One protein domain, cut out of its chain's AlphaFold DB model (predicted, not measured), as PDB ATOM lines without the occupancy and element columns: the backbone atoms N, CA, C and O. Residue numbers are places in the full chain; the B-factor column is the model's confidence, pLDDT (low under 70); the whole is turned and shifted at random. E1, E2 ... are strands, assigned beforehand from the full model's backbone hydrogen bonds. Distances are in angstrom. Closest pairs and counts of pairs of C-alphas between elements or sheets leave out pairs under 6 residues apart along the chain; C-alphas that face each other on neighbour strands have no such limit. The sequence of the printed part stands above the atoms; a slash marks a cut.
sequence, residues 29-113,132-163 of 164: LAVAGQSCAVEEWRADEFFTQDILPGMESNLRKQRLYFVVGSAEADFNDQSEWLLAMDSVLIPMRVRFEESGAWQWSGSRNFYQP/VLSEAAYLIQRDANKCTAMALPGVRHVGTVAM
ATOM      1  N   LEU A  29       5.368  14.445 -61.648       83.50
ATOM      2  CA  LEU A  29       4.911  13.063 -61.570       83.50
ATOM      3  C   LEU A  29       3.405  13.040 -61.300       83.50
ATOM      4  O   LEU A  29       2.921  13.717 -60.393       83.50
ATOM      5  N   ALA A  30       2.655  12.264 -62.078       80.00
ATOM      6  CA  ALA A  30       1.258  11.989 -61.769       80.00
ATOM      7  C   ALA A  30       1.185  10.900 -60.691       80.00
ATOM      8  O   ALA A  30       1.587   9.760 -60.921       80.00
ATOM      9  N   VAL A  31       0.668  11.255 -59.520       75.44
ATOM     10  CA  VAL A  31       0.469  10.352 -58.386       75.44
ATOM     11  C   VAL A  31      -0.972  10.492 -57.949       75.44
ATOM     12  O   VAL A  31      -1.407  11.574 -57.567       75.44
ATOM     13  N   ALA A  32      -1.726   9.397 -57.975       71.06
ATOM     14  CA  ALA A  32      -3.072   9.377 -57.416       71.06
ATOM     15  C   ALA A  32      -4.046  10.433 -57.983       71.06
ATOM     16  O   ALA A  32      -4.941  10.899 -57.282       71.06
ATOM     17  N   GLY A  33      -3.871  10.822 -59.250       71.19
ATOM     18  CA  GLY A  33      -4.658  11.888 -59.882       71.19
ATOM     19  C   GLY A  33      -4.202  13.313 -59.538       71.19
ATOM     20  O   GLY A  33      -4.809  14.269 -60.010       71.19
ATOM     21  N   GLN A  34      -3.127  13.472 -58.761       76.12
ATOM     22  CA  GLN A  34      -2.477  14.749 -58.463       76.12
ATOM     23  C   GLN A  34      -1.119  14.852 -59.169       76.12
ATOM     24  O   GLN A  34      -0.469  13.851 -59.460       76.12
ATOM     25  N   SER A  35      -0.688  16.080 -59.465       85.81
ATOM     26  CA  SER A  35       0.589  16.357 -60.131       85.81
ATOM     27  C   SER A  35       1.627  16.858 -59.127       85.81
ATOM     28  O   SER A  35       1.579  18.014 -58.696       85.81
ATOM     29  N   CYS A  36       2.574  15.993 -58.780       86.12
ATOM     30  CA  CYS A  36       3.610  16.247 -57.786       86.12
ATOM     31  C   CYS A  36       4.869  16.803 -58.450       86.12
ATOM     32  O   CYS A  36       5.330  16.260 -59.454       86.12
ATOM     33  N   ALA A  37       5.407  17.897 -57.913       89.00
ATOM     34  CA  ALA A  37       6.664  18.465 -58.384       89.00
ATOM     35  C   ALA A  37       7.822  17.555 -57.958       89.00
ATOM     36  O   ALA A  37       7.895  17.161 -56.797       89.00
ATOM     37  N   VAL A  38       8.696  17.197 -58.892       86.44
ATOM     38  CA  VAL A  38       9.883  16.398 -58.602       86.44
ATOM     39  C   VAL A  38      10.987  17.337 -58.125       86.44
ATOM     40  O   VAL A  38      11.423  18.203 -58.883       86.44
ATOM     41  N   GLU A  39      11.404  17.186 -56.871       83.06
ATOM     42  CA  GLU A  39      12.459  18.002 -56.258       83.06
ATOM     43  C   GLU A  39      13.805  17.259 -56.265       83.06
ATOM     44  O   GLU A  39      13.867  16.037 -56.107       83.06
ATOM     45  N   GLU A  40      14.897  18.008 -56.449       69.81
ATOM     46  CA  GLU A  40      16.272  17.496 -56.392       69.81
ATOM     47  C   GLU A  40      16.787  17.475 -54.947       69.81
ATOM     48  O   GLU A  40      17.727  18.169 -54.581       69.81
ATOM     49  N   TRP A  41      16.161  16.661 -54.109       70.12
ATOM     50  CA  TRP A  41      16.735  16.209 -52.842       70.12
ATOM     51  C   TRP A  41      17.099  14.731 -53.025       70.12
ATOM     52  O   TRP A  41      16.355  13.991 -53.674       70.12
ATOM     53  N   ARG A  42      18.194  14.250 -52.411       70.12
ATOM     54  CA  ARG A  42      18.484  12.801 -52.323       70.12
ATOM     55  C   ARG A  42      18.291  12.198 -50.930       70.12
ATOM     56  O   ARG A  42      18.829  12.694 -49.951       70.12
ATOM     57  N   ALA A  43      17.523  11.113 -50.860       83.88
ATOM     58  CA  ALA A  43      17.592  10.200 -49.726       83.88
ATOM     59  C   ALA A  43      18.958   9.495 -49.729       83.88
ATOM     60  O   ALA A  43      19.470   9.145 -50.798       83.88
ATOM     61  N   ASP A  44      19.518   9.271 -48.545       87.88
ATOM     62  CA  ASP A  44      20.812   8.614 -48.360       87.88
ATOM     63  C   ASP A  44      20.697   7.107 -48.601       87.88
ATOM     64  O   ASP A  44      21.506   6.509 -49.314       87.88
ATOM     65  N   GLU A  45      19.649   6.488 -48.049       91.25
ATOM     66  CA  GLU A  45      19.412   5.054 -48.175       91.25
ATOM     67  C   GLU A  45      17.950   4.729 -48.477       91.25
ATOM     68  O   GLU A  45      17.022   5.344 -47.950       91.25
ATOM     69  N   PHE A  46      17.749   3.685 -49.283       93.31
ATOM     70  CA  PHE A  46      16.458   3.032 -49.466       93.31
ATOM     71  C   PHE A  46      16.631   1.516 -49.370       93.31
ATOM     72  O   PHE A  46      17.351   0.904 -50.166       93.31
ATOM     73  N   PHE A  47      15.970   0.894 -48.395       94.75
ATOM     74  CA  PHE A  47      16.083  -0.541 -48.187       94.75
ATOM     75  C   PHE A  47      14.791  -1.225 -47.747       94.75
ATOM     76  O   PHE A  47      13.839  -0.604 -47.277       94.75
ATOM     77  N   THR A  48      14.762  -2.545 -47.932       95.12
ATOM     78  CA  THR A  48      13.622  -3.405 -47.602       95.12
ATOM     79  C   THR A  48      14.030  -4.591 -46.755       95.12
ATOM     80  O   THR A  48      15.105  -5.164 -46.947       95.12
ATOM     81  N   GLN A  49      13.131  -5.007 -45.872       94.50
ATOM     82  CA  GLN A  49      13.263  -6.220 -45.076       94.50
ATOM     83  C   GLN A  49      11.995  -7.050 -45.225       94.50
ATOM     84  O   GLN A  49      10.892  -6.523 -45.101       94.50
ATOM     85  N   ASP A  50      12.144  -8.342 -45.494       92.94
ATOM     86  CA  ASP A  50      11.005  -9.249 -45.597       92.94
ATOM     87  C   ASP A  50      10.806  -9.981 -44.260       92.94
ATOM     88  O   ASP A  50      11.757 -10.429 -43.624       92.94
ATOM     89  N   ILE A  51       9.557 -10.105 -43.831       89.56
ATOM     90  CA  ILE A  51       9.124 -10.874 -42.668       89.56
ATOM     91  C   ILE A  51       8.278 -12.036 -43.182       89.56
ATOM     92  O   ILE A  51       7.284 -11.824 -43.885       89.56
ATOM     93  N   LEU A  52       8.685 -13.260 -42.855       88.12
ATOM     94  CA  LEU A  52       7.954 -14.479 -43.187       88.12
ATOM     95  C   LEU A  52       7.068 -14.882 -42.002       88.12
ATOM     96  O   LEU A  52       7.598 -15.159 -40.924       88.12
ATOM     97  N   PRO A  53       5.740 -14.915 -42.177       80.31
ATOM     98  CA  PRO A  53       4.817 -15.360 -41.141       80.31
ATOM     99  C   PRO A  53       4.907 -16.873 -40.927       80.31
ATOM    100  O   PRO A  53       5.339 -17.615 -41.810       80.31
ATOM    101  N   GLY A  54       4.450 -17.334 -39.761       72.62
ATOM    102  CA  GLY A  54       4.330 -18.760 -39.461       72.62
ATOM    103  C   GLY A  54       3.338 -19.491 -40.379       72.62
ATOM    104  O   GLY A  54       2.467 -18.882 -41.001       72.62
ATOM    105  N   MET A  55       3.450 -20.825 -40.433       67.56
ATOM    106  CA  MET A  55       2.724 -21.688 -41.385       67.56
ATOM    107  C   MET A  55       1.188 -21.642 -41.286       67.56
ATOM    108  O   MET A  55       0.509 -22.116 -42.193       67.56
ATOM    109  N   GLU A  56       0.633 -21.097 -40.205       65.94
ATOM    110  CA  GLU A  56      -0.816 -20.996 -39.988       65.94
ATOM    111  C   GLU A  56      -1.424 -19.684 -40.518       65.94
ATOM    112  O   GLU A  56      -2.628 -19.464 -40.395       65.94
ATOM    113  N   SER A  57      -0.620 -18.806 -41.131       68.50
ATOM    114  CA  SER A  57      -1.084 -17.520 -41.658       68.50
ATOM    115  C   SER A  57      -1.416 -17.565 -43.153       68.50
ATOM    116  O   SER A  57      -0.730 -18.208 -43.948       68.50
ATOM    117  N   ASN A  58      -2.437 -16.804 -43.563       73.81
ATOM    118  CA  ASN A  58      -2.668 -16.472 -44.973       73.81
ATOM    119  C   ASN A  58      -1.735 -15.375 -45.495       73.81
ATOM    120  O   ASN A  58      -1.679 -15.119 -46.700       73.81
ATOM    121  N   LEU A  59      -0.994 -14.731 -44.596       77.50
ATOM    122  CA  LEU A  59       0.086 -13.837 -44.943       77.50
ATOM    123  C   LEU A  59       1.253 -14.702 -45.433       77.50
ATOM    124  O   LEU A  59       1.792 -15.534 -44.708       77.50
ATOM    125  N   ARG A  60       1.638 -14.517 -46.692       80.12
ATOM    126  CA  ARG A  60       2.823 -15.157 -47.269       80.12
ATOM    127  C   ARG A  60       4.086 -14.431 -46.827       80.12
ATOM    128  O   ARG A  60       5.128 -15.048 -46.624       80.12
ATOM    129  N   LYS A  61       4.003 -13.101 -46.776       85.94
ATOM    130  CA  LYS A  61       5.134 -12.218 -46.514       85.94
ATOM    131  C   LYS A  61       4.651 -10.834 -46.120       85.94
ATOM    132  O   LYS A  61       3.713 -10.325 -46.726       85.94
ATOM    133  N   GLN A  62       5.342 -10.189 -45.200       89.69
ATOM    134  CA  GLN A  62       5.249  -8.750 -44.990       89.69
ATOM    135  C   GLN A  62       6.571  -8.115 -45.412       89.69
ATOM    136  O   GLN A  62       7.627  -8.547 -44.973       89.69
ATOM    137  N   ARG A  63       6.535  -7.108 -46.283       91.31
ATOM    138  CA  ARG A  63       7.722  -6.330 -46.653       91.31
ATOM    139  C   ARG A  63       7.701  -5.012 -45.908       91.31
ATOM    140  O   ARG A  63       6.741  -4.256 -46.035       91.31
ATOM    141  N   LEU A  64       8.756  -4.748 -45.157       94.56
ATOM    142  CA  LEU A  64       9.045  -3.453 -44.566       94.56
ATOM    143  C   LEU A  64       9.897  -2.632 -45.532       94.56
ATOM    144  O   LEU A  64      10.776  -3.171 -46.207       94.56
ATOM    145  N   TYR A  65       9.634  -1.334 -45.571       94.62
ATOM    146  CA  TYR A  65      10.332  -0.349 -46.386       94.62
ATOM    147  C   TYR A  65      10.911   0.715 -45.476       94.62
ATOM    148  O   TYR A  65      10.206   1.205 -44.593       94.62
ATOM    149  N   PHE A  66      12.157   1.091 -45.730       94.62
ATOM    150  CA  PHE A  66      12.874   2.105 -44.977       94.62
ATOM    151  C   PHE A  66      13.555   3.061 -45.941       94.62
ATOM    152  O   PHE A  66      14.302   2.631 -46.818       94.62
ATOM    153  N   VAL A  67      13.302   4.349 -45.762       93.25
ATOM    154  CA  VAL A  67      14.039   5.424 -46.424       93.25
ATOM    155  C   VAL A  67      14.737   6.216 -45.331       93.25
ATOM    156  O   VAL A  67      14.106   6.527 -44.321       93.25
ATOM    157  N   VAL A  68      16.015   6.522 -45.517       91.38
ATOM    158  CA  VAL A  68      16.805   7.361 -44.609       91.38
ATOM    159  C   VAL A  68      17.334   8.545 -45.402       91.38
ATOM    160  O   VAL A  68      17.763   8.375 -46.542       91.38
ATOM    161  N   GLY A  69      17.284   9.737 -44.821       86.06
ATOM    162  CA  GLY A  69      17.791  10.944 -45.462       86.06
ATOM    163  C   GLY A  69      17.973  12.103 -44.491       86.06
ATOM    164  O   GLY A  69      17.312  12.172 -43.450       86.06
ATOM    165  N   SER A  70      18.822  13.056 -44.856       72.44
ATOM    166  CA  SER A  70      18.834  14.387 -44.252       72.44
ATOM    167  C   SER A  70      17.651  15.199 -44.780       72.44
ATOM    168  O   SER A  70      17.591  15.485 -45.974       72.44
ATOM    169  N   ALA A  71      16.705  15.581 -43.916       60.84
ATOM    170  CA  ALA A  71      15.664  16.508 -44.334       60.84
ATOM    171  C   ALA A  71      16.197  17.931 -44.362       60.84
ATOM    172  O   ALA A  71      16.310  18.577 -43.327       60.84
ATOM    173  N   GLU A  72      16.532  18.399 -45.562       54.75
ATOM    174  CA  GLU A  72      16.794  19.816 -45.810       54.75
ATOM    175  C   GLU A  72      15.494  20.605 -46.025       54.75
ATOM    176  O   GLU A  72      15.502  21.828 -45.907       54.75
ATOM    177  N   ALA A  73      14.366  19.938 -46.314       51.97
ATOM    178  CA  ALA A  73      13.084  20.625 -46.467       51.97
ATOM    179  C   ALA A  73      12.360  20.794 -45.131       51.97
ATOM    180  O   ALA A  73      12.357  19.889 -44.294       51.97
ATOM    181  N   ASP A  74      11.690  21.941 -45.000       56.03
ATOM    182  CA  ASP A  74      10.759  22.272 -43.923       56.03
ATOM    183  C   ASP A  74       9.810  21.102 -43.649       56.03
ATOM    184  O   ASP A  74       8.849  20.836 -44.381       56.03
ATOM    185  N   PHE A  75      10.118  20.372 -42.582       64.62
ATOM    186  CA  PHE A  75       9.347  19.220 -42.174       64.62
ATOM    187  C   PHE A  75       8.016  19.707 -41.600       64.62
ATOM    188  O   PHE A  75       7.981  20.360 -40.559       64.62
ATOM    189  N   ASN A  76       6.919  19.399 -42.287       66.25
ATOM    190  CA  ASN A  76       5.571  19.728 -41.841       66.25
ATOM    191  C   ASN A  76       4.908  18.465 -41.275       66.25
ATOM    192  O   ASN A  76       4.756  17.461 -41.975       66.25
ATOM    193  N   ASP A  77       4.508  18.518 -40.008       65.81
ATOM    194  CA  ASP A  77       3.836  17.427 -39.293       65.81
ATOM    195  C   ASP A  77       2.426  17.125 -39.833       65.81
ATOM    196  O   ASP A  77       1.883  16.049 -39.585       65.81
ATOM    197  N   GLN A  78       1.858  18.037 -40.624       72.38
ATOM    198  CA  GLN A  78       0.581  17.854 -41.318       72.38
ATOM    199  C   GLN A  78       0.715  17.123 -42.659       72.38
ATOM    200  O   GLN A  78      -0.299  16.812 -43.289       72.38
ATOM    201  N   SER A  79       1.939  16.870 -43.130       84.81
ATOM    202  CA  SER A  79       2.149  16.176 -44.395       84.81
ATOM    203  C   SER A  79       1.917  14.671 -44.269       84.81
ATOM    204  O   SER A  79       2.441  13.992 -43.387       84.81
ATOM    205  N   GLU A  80       1.186  14.128 -45.234       88.38
ATOM    206  CA  GLU A  80       1.136  12.703 -45.506       88.38
ATOM    207  C   GLU A  80       2.377  12.286 -46.301       88.38
ATOM    208  O   GLU A  80       2.771  12.947 -47.266       88.38
ATOM    209  N   TRP A  81       2.963  11.156 -45.915       90.38
ATOM    210  CA  TRP A  81       4.106  10.570 -46.599       90.38
ATOM    211  C   TRP A  81       3.714   9.255 -47.261       90.38
ATOM    212  O   TRP A  81       3.154   8.361 -46.622       90.38
ATOM    213  N   LEU A  82       4.022   9.129 -48.549       90.50
ATOM    214  CA  LEU A  82       3.684   7.970 -49.370       90.50
ATOM    215  C   LEU A  82       4.924   7.486 -50.119       90.50
ATOM    216  O   LEU A  82       5.654   8.280 -50.698       90.50
ATOM    217  N   LEU A  83       5.145   6.179 -50.160       90.50
ATOM    218  CA  LEU A  83       6.128   5.554 -51.038       90.50
ATOM    219  C   LEU A  83       5.416   5.052 -52.296       90.50
ATOM    220  O   LEU A  83       4.557   4.176 -52.208       90.50
ATOM    221  N   ALA A  84       5.781   5.596 -53.454       88.19
ATOM    222  CA  ALA A  84       5.365   5.114 -54.764       88.19
ATOM    223  C   ALA A  84       6.396   4.128 -55.314       88.19
ATOM    224  O   ALA A  84       7.528   4.502 -55.626       88.19
ATOM    225  N   MET A  85       5.994   2.868 -55.445       82.50
ATOM    226  CA  MET A  85       6.828   1.791 -55.979       82.50
ATOM    227  C   MET A  85       5.919   0.675 -56.499       82.50
ATOM    228  O   MET A  85       4.847   0.473 -55.938       82.50
ATOM    229  N   ASP A  86       6.314  -0.053 -57.546       76.06
ATOM    230  CA  ASP A  86       5.577  -1.225 -58.059       76.06
ATOM    231  C   ASP A  86       4.063  -0.980 -58.253       76.06
ATOM    232  O   ASP A  86       3.226  -1.827 -57.937       76.06
ATOM    233  N   SER A  87       3.706   0.216 -58.732       73.25
ATOM    234  CA  SER A  87       2.339   0.675 -59.028       73.25
ATOM    235  C   SER A  87       1.440   0.793 -57.798       73.25
ATOM    236  O   SER A  87       0.232   0.997 -57.933       73.25
ATOM    237  N   VAL A  88       2.019   0.723 -56.601       78.81
ATOM    238  CA  VAL A  88       1.322   0.897 -55.331       78.81
ATOM    239  C   VAL A  88       1.808   2.150 -54.614       78.81
ATOM    240  O   VAL A  88       2.926   2.622 -54.827       78.81
ATOM    241  N   LEU A  89       0.944   2.685 -53.751       85.00
ATOM    242  CA  LEU A  89       1.317   3.699 -52.772       85.00
ATOM    243  C   LEU A  89       1.323   3.046 -51.395       85.00
ATOM    244  O   LEU A  89       0.377   2.354 -51.022       85.00
ATOM    245  N   ILE A  90       2.393   3.245 -50.646       87.69
ATOM    246  CA  ILE A  90       2.564   2.658 -49.322       87.69
ATOM    247  C   ILE A  90       2.614   3.816 -48.329       87.69
ATOM    248  O   ILE A  90       3.502   4.658 -48.453       87.69
ATOM    249  N   PRO A  91       1.682   3.900 -47.366       91.06
ATOM    250  CA  PRO A  91       1.753   4.902 -46.314       91.06
ATOM    251  C   PRO A  91       3.047   4.765 -45.516       91.06
ATOM    252  O   PRO A  91       3.387   3.675 -45.047       91.06
ATOM    253  N   MET A  92       3.747   5.881 -45.351       91.75
ATOM    254  CA  MET A  92       5.007   5.952 -44.631       91.75
ATOM    255  C   MET A  92       4.819   6.761 -43.353       91.75
ATOM    256  O   MET A  92       4.219   7.833 -43.345       91.75
ATOM    257  N   ARG A  93       5.364   6.253 -42.253       91.44
ATOM    258  CA  ARG A  93       5.529   6.994 -41.005       91.44
ATOM    259  C   ARG A  93       6.931   7.541 -40.940       91.44
ATOM    260  O   ARG A  93       7.883   6.813 -41.204       91.44
ATOM    261  N   VAL A  94       7.041   8.787 -40.529       89.50
ATOM    262  CA  VAL A  94       8.314   9.470 -40.377       89.50
ATOM    263  C   VAL A  94       8.706   9.573 -38.909       89.50
ATOM    264  O   VAL A  94       7.852   9.758 -38.041       89.50
ATOM    265  N   ARG A  95       9.998   9.428 -38.632       89.00
ATOM    266  CA  ARG A  95      10.595   9.661 -37.319       89.00
ATOM    267  C   ARG A  95      11.960  10.316 -37.476       89.00
ATOM    268  O   ARG A  95      12.647  10.080 -38.466       89.00
ATOM    269  N   PHE A  96      12.337  11.108 -36.484       87.19
ATOM    270  CA  PHE A  96      13.688  11.631 -36.354       87.19
ATOM    271  C   PHE A  96      14.510  10.663 -35.496       87.19
ATOM    272  O   PHE A  96      14.084  10.300 -34.398       87.19
ATOM    273  N   GLU A  97      15.633  10.191 -36.027       83.94
ATOM    274  CA  GLU A  97      16.558   9.279 -35.348       83.94
ATOM    275  C   GLU A  97      17.537  10.060 -34.459       83.94
ATOM    276  O   GLU A  97      17.872  11.212 -34.735       83.94
ATOM    277  N   GLU A  98      18.080   9.408 -33.428       81.56
ATOM    278  CA  GLU A  98      19.113  10.000 -32.556       81.56
ATOM    279  C   GLU A  98      20.397  10.368 -33.319       81.56
ATOM    280  O   GLU A  98      21.140  11.255 -32.904       81.56
ATOM    281  N   SER A  99      20.643   9.717 -34.459       79.38
ATOM    282  CA  SER A  99      21.749  10.022 -35.371       79.38
ATOM    283  C   SER A  99      21.606  11.371 -36.087       79.38
ATOM    284  O   SER A  99      22.530  11.783 -36.786       79.38
ATOM    285  N   GLY A 100      20.463  12.049 -35.944       81.00
ATOM    286  CA  GLY A 100      20.144  13.284 -36.656       81.00
ATOM    287  C   GLY A 100      19.558  13.066 -38.054       81.00
ATOM    288  O   GLY A 100      19.314  14.037 -38.769       81.00
ATOM    289  N   ALA A 101      19.329  11.812 -38.453       84.75
ATOM    290  CA  ALA A 101      18.713  11.468 -39.728       84.75
ATOM    291  C   ALA A 101      17.189  11.362 -39.609       84.75
ATOM    292  O   ALA A 101      16.644  10.964 -38.576       84.75
ATOM    293  N   TRP A 102      16.488  11.655 -40.699       88.75
ATOM    294  CA  TRP A 102      15.075  11.329 -40.819       88.75
ATOM    295  C   TRP A 102      14.921   9.929 -41.391       88.75
ATOM    296  O   TRP A 102      15.601   9.555 -42.349       88.75
ATOM    297  N   GLN A 103      14.004   9.161 -40.809       91.94
ATOM    298  CA  GLN A 103      13.654   7.837 -41.291       91.94
ATOM    299  C   GLN A 103      12.162   7.762 -41.601       91.94
ATOM    300  O   GLN A 103      11.316   7.997 -40.737       91.94
ATOM    301  N   TRP A 104      11.841   7.329 -42.815       93.44
ATOM    302  CA  TRP A 104      10.495   6.955 -43.224       93.44
ATOM    303  C   TRP A 104      10.377   5.438 -43.235       93.44
ATOM    304  O   TRP A 104      11.216   4.746 -43.806       93.44
ATOM    305  N   SER A 105       9.318   4.916 -42.627       94.88
ATOM    306  CA  SER A 105       9.054   3.482 -42.542       94.88
ATOM    307  C   SER A 105       7.613   3.150 -42.907       94.88
ATOM    308  O   SER A 105       6.680   3.820 -42.466       94.88
ATOM    309  N   GLY A 106       7.425   2.109 -43.707       93.56
ATOM    310  CA  GLY A 106       6.111   1.617 -44.115       93.56
ATOM    311  C   GLY A 106       6.143   0.116 -44.345       93.56
ATOM    312  O   GLY A 106       7.207  -0.505 -44.334       93.56
ATOM    313  N   SER A 107       4.978  -0.496 -44.539       91.31
ATOM    314  CA  SER A 107       4.893  -1.939 -44.755       91.31
ATOM    315  C   SER A 107       3.807  -2.327 -45.739       91.31
ATOM    316  O   SER A 107       2.762  -1.683 -45.798       91.31
ATOM    317  N   ARG A 108       4.034  -3.434 -46.444       87.00
ATOM    318  CA  ARG A 108       3.084  -4.050 -47.370       87.00
ATOM    319  C   ARG A 108       2.923  -5.533 -47.052       87.00
ATOM    320  O   ARG A 108       3.917  -6.233 -46.857       87.00
ATOM    321  N   ASN A 109       1.683  -6.004 -47.035       85.62
ATOM    322  CA  ASN A 109       1.336  -7.390 -46.741       85.62
ATOM    323  C   ASN A 109       0.982  -8.134 -48.027       85.62
ATOM    324  O   ASN A 109       0.090  -7.725 -48.759       85.62
ATOM    325  N   PHE A 110       1.648  -9.258 -48.263       81.19
ATOM    326  CA  PHE A 110       1.395 -10.137 -49.394       81.19
ATOM    327  C   PHE A 110       0.635 -11.359 -48.894       81.19
ATOM    328  O   PHE A 110       1.202 -12.204 -48.196       81.19
ATOM    329  N   TYR A 111      -0.641 -11.452 -49.249       78.62
ATOM    330  CA  TYR A 111      -1.495 -12.582 -48.897       78.62
ATOM    331  C   TYR A 111      -1.468 -13.660 -49.983       78.62
ATOM    332  O   TYR A 111      -1.205 -13.383 -51.155       78.62
ATOM    333  N   GLN A 112      -1.737 -14.900 -49.589       69.75
ATOM    334  CA  GLN A 112      -1.982 -16.011 -50.504       69.75
ATOM    335  C   GLN A 112      -3.217 -16.803 -50.054       69.75
ATOM    336  O   GLN A 112      -3.512 -16.849 -48.855       69.75
ATOM    337  N   PRO A 113      -3.934 -17.463 -50.977       65.00
ATOM    338  CA  PRO A 113      -4.962 -18.424 -50.603       65.00
ATOM    339  C   PRO A 113      -4.321 -19.572 -49.815       65.00
ATOM    340  O   PRO A 113      -3.344 -20.162 -50.270       65.00
ATOM    341  N   VAL A 132       1.822   5.820 -63.772       51.03
ATOM    342  CA  VAL A 132       2.608   5.538 -64.979       51.03
ATOM    343  C   VAL A 132       4.046   5.398 -64.489       51.03
ATOM    344  O   VAL A 132       4.722   6.396 -64.255       51.03
ATOM    345  N   LEU A 133       4.462   4.171 -64.181       52.91
ATOM    346  CA  LEU A 133       5.758   3.927 -63.558       52.91
ATOM    347  C   LEU A 133       6.896   4.131 -64.558       52.91
ATOM    348  O   LEU A 133       7.012   3.409 -65.547       52.91
ATOM    349  N   SER A 134       7.791   5.054 -64.231       56.09
ATOM    350  CA  SER A 134       9.214   4.860 -64.496       56.09
ATOM    351  C   SER A 134       9.762   3.753 -63.583       56.09
ATOM    352  O   SER A 134       9.202   3.528 -62.513       56.09
ATOM    353  N   GLU A 135      10.894   3.134 -63.921       63.22
ATOM    354  CA  GLU A 135      11.566   2.125 -63.072       63.22
ATOM    355  C   GLU A 135      12.012   2.648 -61.686       63.22
ATOM    356  O   GLU A 135      12.407   1.868 -60.822       63.22
ATOM    357  N   ALA A 136      11.956   3.963 -61.452       77.06
ATOM    358  CA  ALA A 136      12.346   4.590 -60.195       77.06
ATOM    359  C   ALA A 136      11.235   4.547 -59.127       77.06
ATOM    360  O   ALA A 136      10.058   4.776 -59.416       77.06
ATOM    361  N   ALA A 137      11.634   4.319 -57.872       88.38
ATOM    362  CA  ALA A 137      10.783   4.505 -56.700       88.38
ATOM    363  C   ALA A 137      10.795   5.976 -56.256       88.38
ATOM    364  O   ALA A 137      11.816   6.654 -56.391       88.38
ATOM    365  N   TYR A 138       9.685   6.456 -55.691       89.81
ATOM    366  CA  TYR A 138       9.570   7.831 -55.202       89.81
ATOM    367  C   TYR A 138       9.042   7.892 -53.771       89.81
ATOM    368  O   TYR A 138       8.051   7.240 -53.446       89.81
ATOM    369  N   LEU A 139       9.646   8.738 -52.940       91.06
ATOM    370  CA  LEU A 139       9.038   9.204 -51.697       91.06
ATOM    371  C   LEU A 139       8.244  10.474 -51.994       91.06
ATOM    372  O   LEU A 139       8.734  11.389 -52.650       91.06
ATOM    373  N   ILE A 140       7.001  10.517 -51.542       89.50
ATOM    374  CA  ILE A 140       6.056  11.582 -51.844       89.50
ATOM    375  C   ILE A 140       5.636  12.226 -50.536       89.50
ATOM    376  O   ILE A 140       5.171  11.541 -49.626       89.50
ATOM    377  N   GLN A 141       5.772  13.543 -50.483       89.38
ATOM    378  CA  GLN A 141       5.198  14.386 -49.450       89.38
ATOM    379  C   GLN A 141       3.952  15.053 -50.021       89.38
ATOM    380  O   GLN A 141       4.009  15.693 -51.077       89.38
ATOM    381  N   ARG A 142       2.826  14.922 -49.326       86.56
ATOM    382  CA  ARG A 142       1.565  15.541 -49.721       86.56
ATOM    383  C   ARG A 142       0.926  16.267 -48.551       86.56
ATOM    384  O   ARG A 142       0.746  15.696 -47.484       86.56
ATOM    385  N   ASP A 143       0.489  17.492 -48.792       84.88
ATOM    386  CA  ASP A 143      -0.459  18.201 -47.940       84.88
ATOM    387  C   ASP A 143      -1.608  18.784 -48.789       84.88
ATOM    388  O   ASP A 143      -1.772  18.440 -49.964       84.88
ATOM    389  N   ALA A 144      -2.453  19.626 -48.189       81.38
ATOM    390  CA  ALA A 144      -3.602  20.222 -48.870       81.38
ATOM    391  C   ALA A 144      -3.222  21.126 -50.063       81.38
ATOM    392  O   ALA A 144      -4.033  21.307 -50.971       81.38
ATOM    393  N   ASN A 145      -2.011  21.685 -50.068       81.38
ATOM    394  CA  ASN A 145      -1.571  22.732 -50.991       81.38
ATOM    395  C   ASN A 145      -0.369  22.315 -51.852       81.38
ATOM    396  O   ASN A 145      -0.159  22.881 -52.927       81.38
ATOM    397  N   LYS A 146       0.427  21.346 -51.395       85.25
ATOM    398  CA  LYS A 146       1.689  20.938 -52.008       85.25
ATOM    399  C   LYS A 146       1.732  19.421 -52.184       85.25
ATOM    400  O   LYS A 146       1.402  18.657 -51.282       85.25
ATOM    401  N   CYS A 147       2.179  18.987 -53.363       87.19
ATOM    402  CA  CYS A 147       2.655  17.625 -53.573       87.19
ATOM    403  C   CYS A 147       4.067  17.665 -54.148       87.19
ATOM    404  O   CYS A 147       4.284  18.226 -55.230       87.19
ATOM    405  N   THR A 148       4.992  17.033 -53.440       88.50
ATOM    406  CA  THR A 148       6.391  16.898 -53.830       88.50
ATOM    407  C   THR A 148       6.723  15.417 -53.949       88.50
ATOM    408  O   THR A 148       6.341  14.620 -53.097       88.50
ATOM    409  N   ALA A 149       7.425  15.046 -55.013       88.50
ATOM    410  CA  ALA A 149       7.954  13.709 -55.225       88.50
ATOM    411  C   ALA A 149       9.484  13.757 -55.245       88.50
ATOM    412  O   ALA A 149      10.087  14.660 -55.818       88.50
ATOM    413  N   MET A 150      10.104  12.751 -54.650       87.94
ATOM    414  CA  MET A 150      11.548  12.622 -54.535       87.94
ATOM    415  C   MET A 150      11.957  11.255 -55.053       87.94
ATOM    416  O   MET A 150      11.477  10.241 -54.548       87.94
ATOM    417  N   ALA A 151      12.824  11.221 -56.062       87.81
ATOM    418  CA  ALA A 151      13.346   9.964 -56.581       87.81
ATOM    419  C   ALA A 151      14.266   9.310 -55.541       87.81
ATOM    420  O   ALA A 151      15.147   9.958 -54.976       87.81
ATOM    421  N   LEU A 152      14.061   8.020 -55.301       89.62
ATOM    422  CA  LEU A 152      14.855   7.242 -54.359       89.62
ATOM    423  C   LEU A 152      16.052   6.579 -55.053       89.62
ATOM    424  O   LEU A 152      15.984   6.278 -56.250       89.62
ATOM    425  N   PRO A 153      17.148   6.318 -54.316       89.31
ATOM    426  CA  PRO A 153      18.237   5.491 -54.822       89.31
ATOM    427  C   PRO A 153      17.765   4.049 -55.070       89.31
ATOM    428  O   PRO A 153      16.661   3.651 -54.696       89.31
ATOM    429  N   GLY A 154      18.622   3.239 -55.697       87.38
ATOM    430  CA  GLY A 154      18.341   1.819 -55.909       87.38
ATOM    431  C   GLY A 154      18.041   1.094 -54.593       87.38
ATOM    432  O   GLY A 154      18.769   1.243 -53.612       87.38
ATOM    433  N   VAL A 155      16.969   0.299 -54.579       89.38
ATOM    434  CA  VAL A 155      16.522  -0.406 -53.375       89.38
ATOM    435  C   VAL A 155      17.485  -1.529 -52.986       89.38
ATOM    436  O   VAL A 155      17.808  -2.403 -53.793       89.38
ATOM    437  N   ARG A 156      17.902  -1.554 -51.717       92.25
ATOM    438  CA  ARG A 156      18.697  -2.649 -51.141       92.25
ATOM    439  C   ARG A 156      17.814  -3.591 -50.326       92.25
ATOM    440  O   ARG A 156      17.041  -3.157 -49.481       92.25
ATOM    441  N   HIS A 157      17.932  -4.898 -50.531       90.75
ATOM    442  CA  HIS A 157      17.266  -5.877 -49.669       90.75
ATOM    443  C   HIS A 157      18.207  -6.288 -48.531       90.75
ATOM    444  O   HIS A 157      19.273  -6.841 -48.797       90.75
ATOM    445  N   VAL A 158      17.846  -5.995 -47.277       91.56
ATOM    446  CA  VAL A 158      18.726  -6.247 -46.113       91.56
ATOM    447  C   VAL A 158      18.568  -7.640 -45.520       91.56
ATOM    448  O   VAL A 158      19.419  -8.072 -44.749       91.56
ATOM    449  N   GLY A 159      17.511  -8.358 -45.896       89.38
ATOM    450  CA  GLY A 159      17.334  -9.752 -45.528       89.38
ATOM    451  C   GLY A 159      15.894 -10.123 -45.221       89.38
ATOM    452  O   GLY A 159      14.952  -9.346 -45.401       89.38
ATOM    453  N   THR A 160      15.756 -11.354 -44.745       88.56
ATOM    454  CA  THR A 160      14.481 -11.979 -44.414       88.56
ATOM    455  C   THR A 160      14.513 -12.487 -42.976       88.56
ATOM    456  O   THR A 160      15.477 -13.136 -42.576       88.56
ATOM    457  N   VAL A 161      13.463 -12.201 -42.207       87.69
ATOM    458  CA  VAL A 161      13.300 -12.635 -40.812       87.69
ATOM    459  C   VAL A 161      12.063 -13.520 -40.713       87.69
ATOM    460  O   VAL A 161      10.997 -13.151 -41.201       87.69
ATOM    461  N   ALA A 162      12.183 -14.692 -40.093       83.56
ATOM    462  CA  ALA A 162      11.022 -15.505 -39.744       83.56
ATOM    463  C   ALA A 162      10.386 -14.960 -38.458       83.56
ATOM    464  O   ALA A 162      11.105 -14.663 -37.502       83.56
ATOM    465  N   MET A 163       9.058 -14.820 -38.433       74.69
ATOM    466  CA  MET A 163       8.360 -14.551 -37.176       74.69
ATOM    467  C   MET A 163       8.527 -15.756 -36.235       74.69
ATOM    468  O   MET A 163       8.412 -16.888 -36.715       74.69
TER     469      MET A 163
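Overview. This is residues 29 to 113 and 132 to 163 of the 164 residues of an uncharacterized protein of Flavobacteriales bacterium (UniProt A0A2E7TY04). One long, strongly twisted sheet is folded back on itself at E6 into two leaves that are only partly face to face: a leaf of mostly short strands, E1, E2, E9, E8 and E5, and a leaf of longer ones, E7, E4, E3 and E10. The leaves come together where E3 and E7 begin and E4 ends, while the other ends of E3, E4 and E7 reach away from the short-stranded leaf, toward the turn between E3 and E4. The printed part has 117 residues with no named helix and ten named strands, E1 to E10 in turn along the chain, and its class is all strand. Across the sheet the order is E1, E2, E9, E8, E5, E6, E7, E4, E3, E10, and it is mixed. The whole is compact, with a radius of gyration of the C-alphas of 15.0 A and spans of 45 by 36 by 26 A.

Along the chain. The printed part begins with E1, residues 29 to 31, whose C-alpha 29 is at (4.911, 13.063, -61.570). E2 is residues 34 to 38, and E3, residues 45 to 52, measures 23.2 A from first to last C-alpha. E4, residues 59 to 69, is the longest strand by residues and measures 30.5 A, from C-alpha 59 at (0.086, -13.837, -44.943). E5 is residues 80 to 85, 16.2 A long; E6, residues 88 to 96, measures 25.1 A; and E7, residues 102 to 111, measures 30.2 A. After the cut come E8, residues 138 to 142, and E9, residues 147 to 151. E10, residues 156 to 162, measures 18.8 A and ends with C-alpha 162 at (11.022, -15.505, -39.744).

Arrangement. The edge strand E1 forms an antiparallel hairpin with E2, with N 29 and O 36 2.8 A apart. The pairing of E2 is staggered: residues 34 to 36 pair with E1, and residues 37 to 38 with E9. E2 and E9 are parallel at 49 degrees, with N 149 and O 37 2.8 A apart. E9 and E8 form an antiparallel hairpin, with N 150 and O 139 2.8 A apart. E8 and E5 are antiparallel at 155 degrees, with N 140 and O 82 2.7 A apart. E5, E6 and E7 form a meander, each strand the antiparallel neighbour of the one before, and both of its steps are hairpins. N 90 and O 83 are 2.8 A apart between E5 and E6, and N 93 and O 105 are 2.8 A apart between E6 and E7. E6 is the hinge of the folded sheet, one sheet bent back on itself into two leaves that face each other, with 16 pairs of C-alphas within 11 A. E7 and E4 are antiparallel at 165 degrees, with N 104 and O 67 2.8 A apart. E4, E5, E6 and E7 form a Greek key, a meander of three strands with the first of the four the antiparallel neighbour of the fourth. E4 and E3 form a hairpin at 162 degrees, with N 51 and O 62 2.7 A apart. E3 and the other edge strand, E10, are parallel at 22 degrees, with N 52 and O 161 2.8 A apart. Among the strands that are apart are E1 and E10.

Size, cuts and confidence. The two C-alphas farthest apart are those of Met 55 and Asn 145, at 45.6 A. Residues 114 to 131 are cut out and not printed, and C-alphas 113 and 132 are 29.0 A apart across the cut. Of the links that are printed whole, those from E2 to E3, E3 to E4 and E4 to E5 are short, and the others are tight. The mean pLDDT of the printed part of this predicted model is 82.3; it is under 70 at residue 40 and at residues 55 to 57, 71 to 77, 112 to 113 and 132 to 135.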